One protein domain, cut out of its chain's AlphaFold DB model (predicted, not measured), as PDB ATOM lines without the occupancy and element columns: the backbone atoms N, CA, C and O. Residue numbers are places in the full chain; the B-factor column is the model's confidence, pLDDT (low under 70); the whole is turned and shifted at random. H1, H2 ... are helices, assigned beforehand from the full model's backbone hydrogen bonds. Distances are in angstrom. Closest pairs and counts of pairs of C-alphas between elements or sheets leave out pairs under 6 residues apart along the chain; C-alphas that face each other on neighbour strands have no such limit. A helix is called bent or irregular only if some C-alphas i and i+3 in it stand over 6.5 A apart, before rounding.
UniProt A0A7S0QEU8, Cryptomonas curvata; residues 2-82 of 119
ATOM      1  N   ARG A   2      -1.963   6.894 -23.285       66.62
ATOM      2  CA  ARG A   2      -2.186   8.363 -23.260       66.62
ATOM      3  C   ARG A   2      -2.485   8.994 -21.890       66.62
ATOM      4  O   ARG A   2      -1.983  10.074 -21.613       66.62
ATOM      5  N   ARG A   3      -3.263   8.330 -21.023       74.56
ATOM      6  CA  ARG A   3      -3.584   8.849 -19.676       74.56
ATOM      7  C   ARG A   3      -2.340   8.942 -18.779       74.56
ATOM      8  O   ARG A   3      -2.101   9.988 -18.195       74.56
ATOM      9  N   LYS A   4      -1.507   7.892 -18.791       83.56
ATOM     10  CA  LYS A   4      -0.216   7.840 -18.083       83.56
ATOM     11  C   LYS A   4       0.768   8.892 -18.610       83.56
ATOM     12  O   LYS A   4       1.452   9.537 -17.827       83.56
ATOM     13  N   ARG A   5       0.782   9.132 -19.930       83.88
ATOM     14  CA  ARG A   5       1.566  10.220 -20.539       83.88
ATOM     15  C   ARG A   5       1.123  11.596 -20.045       83.88
ATOM     16  O   ARG A   5       1.965  12.400 -19.672       83.88
ATOM     17  N   GLY A   6      -0.186  11.841 -19.976       87.81
ATOM     18  CA  GLY A   6      -0.728  13.081 -19.414       87.81
ATOM     19  C   GLY A   6      -0.371  13.290 -17.937       87.81
ATOM     20  O   GLY A   6      -0.067  14.409 -17.537       87.81
ATOM     21  N   GLU A   7      -0.363  12.224 -17.133       91.06
ATOM     22  CA  GLU A   7       0.044  12.270 -15.719       91.06
ATOM     23  C   GLU A   7       1.535  12.598 -15.559       91.06
ATOM     24  O   GLU A   7       1.872  13.498 -14.792       91.06
ATOM     25  N   ARG A   8       2.412  11.945 -16.333       91.56
ATOM     26  CA  ARG A   8       3.857  12.238 -16.347       91.56
ATOM     27  C   ARG A   8       4.152  13.673 -16.773       91.56
ATOM     28  O   ARG A   8       4.919  14.352 -16.104       91.56
ATOM     29  N   LEU A   9       3.483  14.169 -17.815       91.06
ATOM     30  CA  LEU A   9       3.594  15.565 -18.253       91.06
ATOM     31  C   LEU A   9       3.161  16.544 -17.161       91.06
ATOM     32  O   LEU A   9       3.849  17.524 -16.883       91.06
ATOM     33  N   ARG A  10       2.031  16.268 -16.502       93.50
ATOM     34  CA  ARG A  10       1.545  17.094 -15.395       93.50
ATOM     35  C   ARG A  10       2.549  17.123 -14.245       93.50
ATOM     36  O   ARG A  10       2.792  18.195 -13.694       93.50
ATOM     37  N   ARG A  11       3.137  15.971 -13.911       94.56
ATOM     38  CA  ARG A  11       4.159  15.861 -12.868       94.56
ATOM     39  C   ARG A  11       5.454  16.577 -13.255       94.56
ATOM     40  O   ARG A  11       5.956  17.359 -12.459       94.56
ATOM     41  N   GLY A  12       5.933  16.414 -14.485       94.50
ATOM     42  CA  GLY A  12       7.118  17.113 -14.990       94.50
ATOM     43  C   GLY A  12       6.956  18.637 -14.988       94.50
ATOM     44  O   GLY A  12       7.866  19.360 -14.591       94.50
ATOM     45  N   LEU A  13       5.772  19.147 -15.348       94.81
ATOM     46  CA  LEU A  13       5.458  20.579 -15.248       94.81
ATOM     47  C   LEU A  13       5.404  21.069 -13.795       94.81
ATOM     48  O   LEU A  13       5.826  22.187 -13.503       94.81
ATOM     49  N   GLU A  14       4.891  20.245 -12.881       95.50
ATOM     50  CA  GLU A  14       4.895  20.554 -11.452       95.50
ATOM     51  C   GLU A  14       6.322  20.641 -10.901       95.50
ATOM     52  O   GLU A  14       6.646  21.620 -10.231       95.50
ATOM     53  N   LEU A  15       7.166  19.652 -11.207       94.50
ATOM     54  CA  LEU A  15       8.568  19.629 -10.795       94.50
ATOM     55  C   LEU A  15       9.312  20.837 -11.353       94.50
ATOM     56  O   LEU A  15       9.959  21.539 -10.587       94.50
ATOM     57  N   ARG A  16       9.134  21.159 -12.642       93.19
ATOM     58  CA  ARG A  16       9.720  22.363 -13.246       93.19
ATOM     59  C   ARG A  16       9.337  23.628 -12.480       93.19
ATOM     60  O   ARG A  16      10.205  24.444 -12.202       93.19
ATOM     61  N   ARG A  17       8.057  23.786 -12.118       94.50
ATOM     62  CA  ARG A  17       7.600  24.944 -11.336       94.50
ATOM     63  C   ARG A  17       8.313  25.011  -9.988       94.50
ATOM     64  O   ARG A  17       8.857  26.057  -9.670       94.50
ATOM     65  N   ARG A  18       8.332  23.902  -9.240       92.75
ATOM     66  CA  ARG A  18       9.005  23.828  -7.934       92.75
ATOM     67  C   ARG A  18      10.492  24.153  -8.057       92.75
ATOM     68  O   ARG A  18      11.009  24.939  -7.286       92.75
ATOM     69  N   LEU A  19      11.169  23.589  -9.053       92.50
ATOM     70  CA  LEU A  19      12.600  23.790  -9.277       92.50
ATOM     71  C   LEU A  19      12.928  25.245  -9.639       92.50
ATOM     72  O   LEU A  19      13.900  25.790  -9.131       92.50
ATOM     73  N   CYS A  20      12.084  25.917 -10.429       90.56
ATOM     74  CA  CYS A  20      12.252  27.343 -10.726       90.56
ATOM     75  C   CYS A  20      12.157  28.256  -9.490       90.56
ATOM     76  O   CYS A  20      12.673  29.368  -9.544       90.56
ATOM     77  N   GLU A  21      11.518  27.825  -8.396       91.62
ATOM     78  CA  GLU A  21      11.416  28.624  -7.162       91.62
ATOM     79  C   GLU A  21      12.764  28.742  -6.428       91.62
ATOM     80  O   GLU A  21      12.979  29.714  -5.708       91.62
ATOM     81  N   TYR A  22      13.680  27.788  -6.625       87.25
ATOM     82  CA  TYR A  22      14.967  27.741  -5.920       87.25
ATOM     83  C   TYR A  22      16.087  28.560  -6.592       87.25
ATOM     84  O   TYR A  22      17.128  28.765  -5.972       87.25
ATOM     85  N   GLY A  23      15.895  29.043  -7.825       88.44
ATOM     86  CA  GLY A  23      16.930  29.775  -8.572       88.44
ATOM     87  C   GLY A  23      18.079  28.891  -9.080       88.44
ATOM     88  O   GLY A  23      18.088  27.677  -8.888       88.44
ATOM     89  N   GLU A  24      19.055  29.491  -9.763       86.56
ATOM     90  CA  GLU A  24      20.193  28.759 -10.345       86.56
ATOM     91  C   GLU A  24      21.154  28.243  -9.260       86.56
ATOM     92  O   GLU A  24      21.771  27.185  -9.395       86.56
ATOM     93  N   GLU A  25      21.250  28.972  -8.154       90.38
ATOM     94  CA  GLU A  25      22.124  28.701  -7.018       90.38
ATOM     95  C   GLU A  25      21.548  27.639  -6.073       90.38
ATOM     96  O   GLU A  25      22.290  27.012  -5.319       90.38
ATOM     97  N   GLY A  26      20.228  27.416  -6.121       88.25
ATOM     98  CA  GLY A  26      19.516  26.436  -5.301       88.25
ATOM     99  C   GLY A  26      19.235  25.105  -5.997       88.25
ATOM    100  O   GLY A  26      18.848  24.150  -5.326       88.25
ATOM    101  N   VAL A  27      19.432  25.022  -7.317       92.12
ATOM    102  CA  VAL A  27      19.173  23.808  -8.100       92.12
ATOM    103  C   VAL A  27      20.489  23.195  -8.590       92.12
ATOM    104  O   VAL A  27      21.222  23.834  -9.351       92.12
ATOM    105  N   PRO A  28      20.801  21.950  -8.185       92.81
ATOM    106  CA  PRO A  28      21.901  21.194  -8.769       92.81
ATOM    107  C   PRO A  28      21.634  20.884 -10.243       92.81
ATOM    108  O   PRO A  28      20.501  20.582 -10.624       92.81
ATOM    109  N   ALA A  29      22.673  20.919 -11.074       88.06
ATOM    110  CA  ALA A  29      22.569  20.465 -12.453       88.06
ATOM    111  C   ALA A  29      22.389  18.935 -12.525       88.06
ATOM    112  O   ALA A  29      22.688  18.198 -11.581       88.06
ATOM    113  N   PHE A  30      21.899  18.438 -13.664       85.06
ATOM    114  CA  PHE A  30      21.704  17.002 -13.874       85.06
ATOM    115  C   PHE A  30      23.016  16.232 -13.692       85.06
ATOM    116  O   PHE A  30      23.996  16.490 -14.389       85.06
ATOM    117  N   GLY A  31      23.027  15.280 -12.755       84.94
ATOM    118  CA  GLY A  31      24.209  14.474 -12.437       84.94
ATOM    119  C   GLY A  31      25.349  15.239 -11.749       84.94
ATOM    120  O   GLY A  31      26.437  14.684 -11.609       84.94
ATOM    121  N   GLU A  32      25.130  16.486 -11.319       91.00
ATOM    122  CA  GLU A  32      26.132  17.296 -10.618       91.00
ATOM    123  C   GLU A  32      26.410  16.717  -9.225       91.00
ATOM    124  O   GLU A  32      25.489  16.407  -8.458       91.00
ATOM    125  N   SER A  33      27.690  16.574  -8.874       94.25
ATOM    126  CA  SER A  33      28.076  16.147  -7.530       94.25
ATOM    127  C   SER A  33      27.878  17.286  -6.523       94.25
ATOM    128  O   SER A  33      27.970  18.460  -6.877       94.25
ATOM    129  N   LEU A  34      27.670  16.962  -5.239       94.50
ATOM    130  CA  LEU A  34      27.581  17.977  -4.174       94.50
ATOM    131  C   LEU A  34      28.797  18.919  -4.168       94.50
ATOM    132  O   LEU A  34      28.670  20.111  -3.897       94.50
ATOM    133  N   LYS A  35      29.979  18.375  -4.475       94.38
ATOM    134  CA  LYS A  35      31.213  19.150  -4.559       94.38
ATOM    135  C   LYS A  35      31.134  20.184  -5.684       94.38
ATOM    136  O   LYS A  35      31.412  21.348  -5.431       94.38
ATOM    137  N   ASP A  36      30.753  19.770  -6.888       95.50
ATOM    138  CA  ASP A  36      30.701  20.668  -8.050       95.50
ATOM    139  C   ASP A  36      29.603  21.728  -7.883       95.50
ATOM    140  O   ASP A  36      29.832  22.910  -8.146       95.50
ATOM    141  N   PHE A  37      28.458  21.329  -7.316       95.44
ATOM    142  CA  PHE A  37      27.385  22.242  -6.933       95.44
ATOM    143  C   PHE A  37      27.892  23.332  -5.984       95.44
ATOM    144  O   PHE A  37      27.655  24.521  -6.210       95.44
ATOM    145  N   PHE A  38      28.624  22.947  -4.935       94.75
ATOM    146  CA  PHE A  38      29.184  23.903  -3.985       94.75
ATOM    147  C   PHE A  38      30.307  24.752  -4.591       94.75
ATOM    148  O   PHE A  38      30.388  25.939  -4.293       94.75
ATOM    149  N   ASP A  39      31.144  24.196  -5.464       95.19
ATOM    150  CA  ASP A  39      32.199  24.961  -6.137       95.19
ATOM    151  C   ASP A  39      31.606  26.089  -7.002       95.19
ATOM    152  O   ASP A  39      32.155  27.191  -7.044       95.19
ATOM    153  N   ARG A  40      30.446  25.853  -7.634       94.38
ATOM    154  CA  ARG A  40      29.705  26.858  -8.414       94.38
ATOM    155  C   ARG A  40      28.978  27.881  -7.539       94.38
ATOM    156  O   ARG A  40      28.964  29.066  -7.857       94.38
ATOM    157  N   THR A  41      28.360  27.430  -6.450       95.50
ATOM    158  CA  THR A  41      27.402  28.234  -5.664       95.50
ATOM    159  C   THR A  41      27.955  28.713  -4.320       95.50
ATOM    160  O   THR A  41      27.274  29.407  -3.568       95.50
ATOM    161  N   GLY A  42      29.206  28.387  -3.994       92.12
ATOM    162  CA  GLY A  42      29.783  28.583  -2.663       92.12
ATOM    163  C   GLY A  42      29.809  30.035  -2.187       92.12
ATOM    164  O   GLY A  42      29.681  30.272  -0.988       92.12
ATOM    165  N   GLY A  43      29.913  31.004  -3.105       92.75
ATOM    166  CA  GLY A  43      29.784  32.430  -2.783       92.75
ATOM    167  C   GLY A  43      28.395  32.774  -2.240       92.75
ATOM    168  O   GLY A  43      28.285  33.310  -1.141       92.75
ATOM    169  N   TYR A  44      27.344  32.349  -2.945       94.94
ATOM    170  CA  TYR A  44      25.953  32.545  -2.531       94.94
ATOM    171  C   TYR A  44      25.671  31.924  -1.156       94.94
ATOM    172  O   TYR A  44      25.067  32.554  -0.286       94.94
ATOM    173  N   TRP A  45      26.153  30.702  -0.922       95.38
ATOM    174  CA  TRP A  45      25.947  30.027   0.358       95.38
ATOM    175  C   TRP A  45      26.753  30.637   1.502       95.38
ATOM    176  O   TRP A  45      26.282  30.635   2.639       95.38
ATOM    177  N   ALA A  46      27.945  31.170   1.227       94.06
ATOM    178  CA  ALA A  46      28.713  31.914   2.215       94.06
ATOM    179  C   ALA A  46      28.003  33.223   2.592       94.06
ATOM    180  O   ALA A  46      27.846  33.491   3.779       94.06
ATOM    181  N   ASP A  47      27.507  33.989   1.622       94.19
ATOM    182  CA  ASP A  47      26.766  35.226   1.895       94.19
ATOM    183  C   ASP A  47      25.482  34.932   2.684       94.19
ATOM    184  O   ASP A  47      25.249  35.519   3.741       94.19
ATOM    185  N   THR A  48      24.724  33.914   2.266       93.94
ATOM    186  CA  THR A  48      23.513  33.454   2.967       93.94
ATOM    187  C   THR A  48      23.815  33.010   4.407       93.94
ATOM    188  O   THR A  48      23.070  33.327   5.335       93.94
ATOM    189  N   ALA A  49      24.923  32.292   4.630       94.44
ATOM    190  CA  ALA A  49      25.352  31.892   5.972       94.44
ATOM    191  C   ALA A  49      25.737  33.096   6.840       94.44
ATOM    192  O   ALA A  49      25.396  33.142   8.025       94.44
ATOM    193  N   HIS A  50      26.427  34.079   6.258       93.81
ATOM    194  CA  HIS A  50      26.795  35.301   6.961       93.81
ATOM    195  C   HIS A  50      25.551  36.105   7.354       93.81
ATOM    196  O   HIS A  50      25.467  36.594   8.476       93.81
ATOM    197  N   GLU A  51      24.557  36.210   6.475       93.06
ATOM    198  CA  GLU A  51      23.294  36.889   6.779       93.06
ATOM    199  C   GLU A  51      22.508  36.193   7.897       93.06
ATOM    200  O   GLU A  51      21.964  36.859   8.779       93.06
ATOM    201  N   ALA A  52      22.481  34.858   7.898       90.12
ATOM    202  CA  ALA A  52      21.706  34.084   8.863       90.12
ATOM    203  C   ALA A  52      22.351  34.008  10.256       90.12
ATOM    204  O   ALA A  52      21.649  34.064  11.267       90.12
ATOM    205  N   VAL A  53      23.676  33.834  10.321       89.25
ATOM    206  CA  VAL A  53      24.384  33.477  11.566       89.25
ATOM    207  C   VAL A  53      25.485  34.481  11.938       89.25
ATOM    208  O   VAL A  53      26.021  34.415  13.042       89.25
ATOM    209  N   GLN A  54      25.826  35.419  11.045       90.38
ATOM    210  CA  GLN A  54      26.877  36.440  11.216       90.38
ATOM    211  C   GLN A  54      28.250  35.872  11.611       90.38
ATOM    212  O   GLN A  54      29.069  36.536  12.251       90.38
ATOM    213  N   THR A  55      28.525  34.620  11.236       88.00
ATOM    214  CA  THR A  55      29.815  33.971  11.480       88.00
ATOM    215  C   THR A  55      30.848  34.442  10.459       88.00
ATOM    216  O   THR A  55      30.520  34.845   9.347       88.00
ATOM    217  N   THR A  56      32.134  34.408  10.817       91.62
ATOM    218  CA  THR A  56      33.220  34.836   9.920       91.62
ATOM    219  C   THR A  56      34.335  33.792   9.816       91.62
ATOM    220  O   THR A  56      34.400  32.808  10.563       91.62
ATOM    221  N   GLY A  57      35.226  33.975   8.838       91.12
ATOM    222  CA  GLY A  57      36.434  33.165   8.688       91.12
ATOM    223  C   GLY A  57      36.153  31.691   8.371       91.12
ATOM    224  O   GLY A  57      35.473  31.362   7.402       91.12
ATOM    225  N   LYS A  58      36.741  30.776   9.152       92.88
ATOM    226  CA  LYS A  58      36.604  29.324   8.924       92.88
ATOM    227  C   LYS A  58      35.192  28.820   9.226       92.88
ATOM    228  O   LYS A  58      34.740  27.897   8.553       92.88
ATOM    229  N   GLN A  59      34.523  29.415  10.216       93.00
ATOM    230  CA  GLN A  59      33.178  29.004  10.608       93.00
ATOM    231  C   GLN A  59      32.180  29.308   9.491       93.00
ATOM    232  O   GLN A  59      31.452  28.414   9.080       93.00
ATOM    233  N   LEU A  60      32.287  30.498   8.892       93.81
ATOM    234  CA  LEU A  60      31.455  30.918   7.766       93.81
ATOM    235  C   LEU A  60      31.479  29.930   6.594       93.81
ATOM    236  O   LEU A  60      30.439  29.553   6.068       93.81
ATOM    237  N   ARG A  61      32.670  29.460   6.204       91.88
ATOM    238  CA  ARG A  61      32.799  28.478   5.112       91.88
ATOM    239  C   ARG A  61      32.132  27.146   5.442       91.88
ATOM    240  O   ARG A  61      31.586  26.505   4.553       91.88
ATOM    241  N   ARG A  62      32.186  26.723   6.709       94.62
ATOM    242  CA  ARG A  62      31.545  25.480   7.154       94.62
ATOM    243  C   ARG A  62      30.026  25.621   7.175       94.62
ATOM    244  O   ARG A  62      29.329  24.696   6.768       94.62
ATOM    245  N   ASP A  63      29.537  26.768   7.627       94.19
ATOM    246  CA  ASP A  63      28.108  27.062   7.693       94.19
ATOM    247  C   ASP A  63      27.522  27.179   6.277       94.19
ATOM    248  O   ASP A  63      26.515  26.543   5.982       94.19
ATOM    249  N   GLY A  64      28.221  27.868   5.366       94.88
ATOM    250  CA  GLY A  64      27.853  27.931   3.950       94.88
ATOM    251  C   GLY A  64      27.824  26.553   3.288       94.88
ATOM    252  O   GLY A  64      26.847  26.207   2.633       94.88
ATOM    253  N   PHE A  65      28.839  25.714   3.519       95.81
ATOM    254  CA  PHE A  65      28.823  24.337   3.014       95.81
ATOM    255  C   PHE A  65      27.639  23.528   3.560       95.81
ATOM    256  O   PHE A  65      26.981  22.818   2.808       95.81
ATOM    257  N   SER A  66      27.332  23.664   4.852       95.81
ATOM    258  CA  SER A  66      26.219  22.939   5.482       95.81
ATOM    259  C   SER A  66      24.861  23.368   4.907       95.81
ATOM    260  O   SER A  66      23.984  22.532   4.696       95.81
ATOM    261  N   LEU A  67      24.688  24.663   4.608       94.88
ATOM    262  CA  LEU A  67      23.491  25.171   3.928       94.88
ATOM    263  C   LEU A  67      23.368  24.607   2.509       94.88
ATOM    264  O   LEU A  67      22.295  24.126   2.136       94.88
ATOM    265  N   ALA A  68      24.466  24.614   1.753       95.88
ATOM    266  CA  ALA A  68      24.510  24.054   0.409       95.88
ATOM    267  C   ALA A  68      24.184  22.555   0.407       95.88
ATOM    268  O   ALA A  68      23.368  22.104  -0.389       95.88
ATOM    269  N   GLU A  69      24.770  21.788   1.328       96.25
ATOM    270  CA  GLU A  69      24.520  20.354   1.482       96.25
ATOM    271  C   GLU A  69      23.055  20.062   1.810       96.25
ATOM    272  O   GLU A  69      22.442  19.187   1.192       96.25
ATOM    273  N   SER A  70      22.460  20.810   2.742       95.50
ATOM    274  CA  SER A  70      21.041  20.654   3.074       95.50
ATOM    275  C   SER A  70      20.154  20.892   1.853       95.50
ATOM    276  O   SER A  70      19.211  20.137   1.616       95.50
ATOM    277  N   ARG A  71      20.458  21.929   1.066       94.94
ATOM    278  CA  ARG A  71      19.682  22.291  -0.122       94.94
ATOM    279  C   ARG A  71      19.867  21.312  -1.266       94.94
ATOM    280  O   ARG A  71      18.883  20.877  -1.853       94.94
ATOM    281  N   TYR A  72      21.098  20.885  -1.510       95.44
ATOM    282  CA  TYR A  72      21.408  19.835  -2.467       95.44
ATOM    283  C   TYR A  72      20.619  18.557  -2.157       95.44
ATOM    284  O   TYR A  72      19.964  18.010  -3.038       95.44
ATOM    285  N   ASN A  73      20.604  18.110  -0.898       95.19
ATOM    286  CA  ASN A  73      19.885  16.898  -0.501       95.19
ATOM    287  C   ASN A  73      18.357  17.017  -0.620       95.19
ATOM    288  O   ASN A  73      17.695  16.015  -0.886       95.19
ATOM    289  N   GLU A  74      17.796  18.216  -0.443       93.94
ATOM    290  CA  GLU A  74      16.364  18.482  -0.634       93.94
ATOM    291  C   GLU A  74      15.977  18.473  -2.121       93.94
ATOM    292  O   GLU A  74      14.969  17.876  -2.501       93.94
ATOM    293  N   VAL A  75      16.780  19.122  -2.968       94.19
ATOM    294  CA  VAL A  75      16.440  19.360  -4.379       94.19
ATOM    295  C   VAL A  75      16.847  18.198  -5.285       94.19
ATOM    296  O   VAL A  75      16.145  17.909  -6.255       94.19
ATOM    297  N   ARG A  76      17.922  17.472  -4.953       92.56
ATOM    298  CA  ARG A  76      18.402  16.308  -5.716       92.56
ATOM    299  C   ARG A  76      17.302  15.295  -6.070       92.56
ATOM    300  O   ARG A  76      17.183  15.000  -7.254       92.56
ATOM    301  N   PRO A  77      16.462  14.795  -5.140       93.44
ATOM    302  CA  PRO A  77      15.422  13.828  -5.500       93.44
ATOM    303  C   PRO A  77      14.372  14.401  -6.464       93.44
ATOM    304  O   PRO A  77      13.839  13.672  -7.296       93.44
ATOM    305  N   LEU A  78      14.082  15.706  -6.398       94.06
ATOM    306  CA  LEU A  78      13.163  16.361  -7.337       94.06
ATOM    307  C   LEU A  78      13.781  16.476  -8.737       94.06
ATOM    308  O   LEU A  78      13.076  16.340  -9.736       94.06
ATOM    309  N   MET A  79      15.089  16.733  -8.800       92.75
ATOM    310  CA  MET A  79      15.867  16.753 -10.039       92.75
ATOM    311  C   MET A  79      15.968  15.365 -10.674       92.75
ATOM    312  O   MET A  79      15.739  15.235 -11.875       92.75
ATOM    313  N   GLU A  80      16.248  14.332  -9.876       92.38
ATOM    314  CA  GLU A  80      16.287  12.934 -10.324       92.38
ATOM    315  C   GLU A  80      14.924  12.509 -10.892       92.38
ATOM    316  O   GLU A  80      14.852  12.069 -12.038       92.38
ATOM    317  N   GLU A  81      13.826  12.768 -10.170       94.06
ATOM    318  CA  GLU A  81      12.469  12.484 -10.659       94.06
ATOM    319  C   GLU A  81      12.164  13.231 -11.973       94.06
ATOM    320  O   GLU A  81      11.564  12.681 -12.899       94.06
ATOM    321  N   PHE A  82      12.583  14.494 -12.086       93.31
ATOM    322  CA  PHE A  82      12.386  15.274 -13.306       93.31
ATOM    323  C   PHE A  82      13.193  14.714 -14.489       93.31
ATOM    324  O   PHE A  82      12.674  14.678 -15.606       93.31
TER     325      PHE A  82
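AT A GLANCE: This is residues 2 to 82 of the 119 residues of a protein of Cryptomonas curvata (UniProt A0A7S0QEU8). Look first for two long helices, H1 and H4, running opposite ways and staggered, side by side over part of their lengths alone, residues 12 to 19 of H1 with residues 75 to 82 of H4; the kinked H3 crosses H4 farther along, and short H2 sits between H1 and H3. Residues 2 to 7 of H1 stick out at one end of this rod, which spans 56 by 21 by 15 A. The printed part has 81 residues with four named helices, H1 to H4 in chain order, and no named strand; it is all helix and loose, with a radius of gyration of the C-alphas of 15.4 A.

IN THESE COORDINATES: Find C-alpha 2 at (-2.186, 8.363, -23.260); from there H1, residues 2 to 21, runs 29.2 A. After a tight link comes H2, residues 23 to 26. A short link leads to H3, residues 34 to 53, 22.3 A long and irregular, with C-alphas 40 and 43 7.9 A apart and a kink of 76 degrees near residue 41. After a tight link, H4, residues 57 to 82, runs 37.2 A to C-alpha 82 at (12.386, 15.274, -13.306); it is only just irregular, with C-alphas 74 and 77 6.8 A apart, and has a kink of 35 degrees near residue 75.

HOW THE PARTS SIT: Begin at H4, the hub. H1 touches it at a shallow tilt of 15 degrees, opposite ways; the closest C-alphas, of Gly 12 and Phe 82, are 5.8 A apart. With residues 60 to 72 alone, H4 touches H3 at a steep tilt of 56 degrees, opposite ways, closest at the C-alphas of Ala 46 and Gly 64, 4.4 A. With residues 68 to 75 alone, H4 touches H2, closest at the C-alphas of Gly 26 and Arg 71, 6.6 A. H2 and H3 only just touch, with 3 pairs of C-alphas within 8 A, closest at those of Glu 25 and Thr 41, 5.5 A. H1 and H3 are apart; H1 and H2 meet only through their link. Every O i to N i+4 pair is within hydrogen-bond range in H1, against 14 of 16 in H3 and 19 of 22 in H4; H2 is too short for such a pair.

THE WHOLE: The C-alphas farthest apart, of Arg 2 and Gly 57, are 55.9 A apart. The printed part has no cut and no long link. Its mean pLDDT is 92.1, and residue 2 alone is under 70.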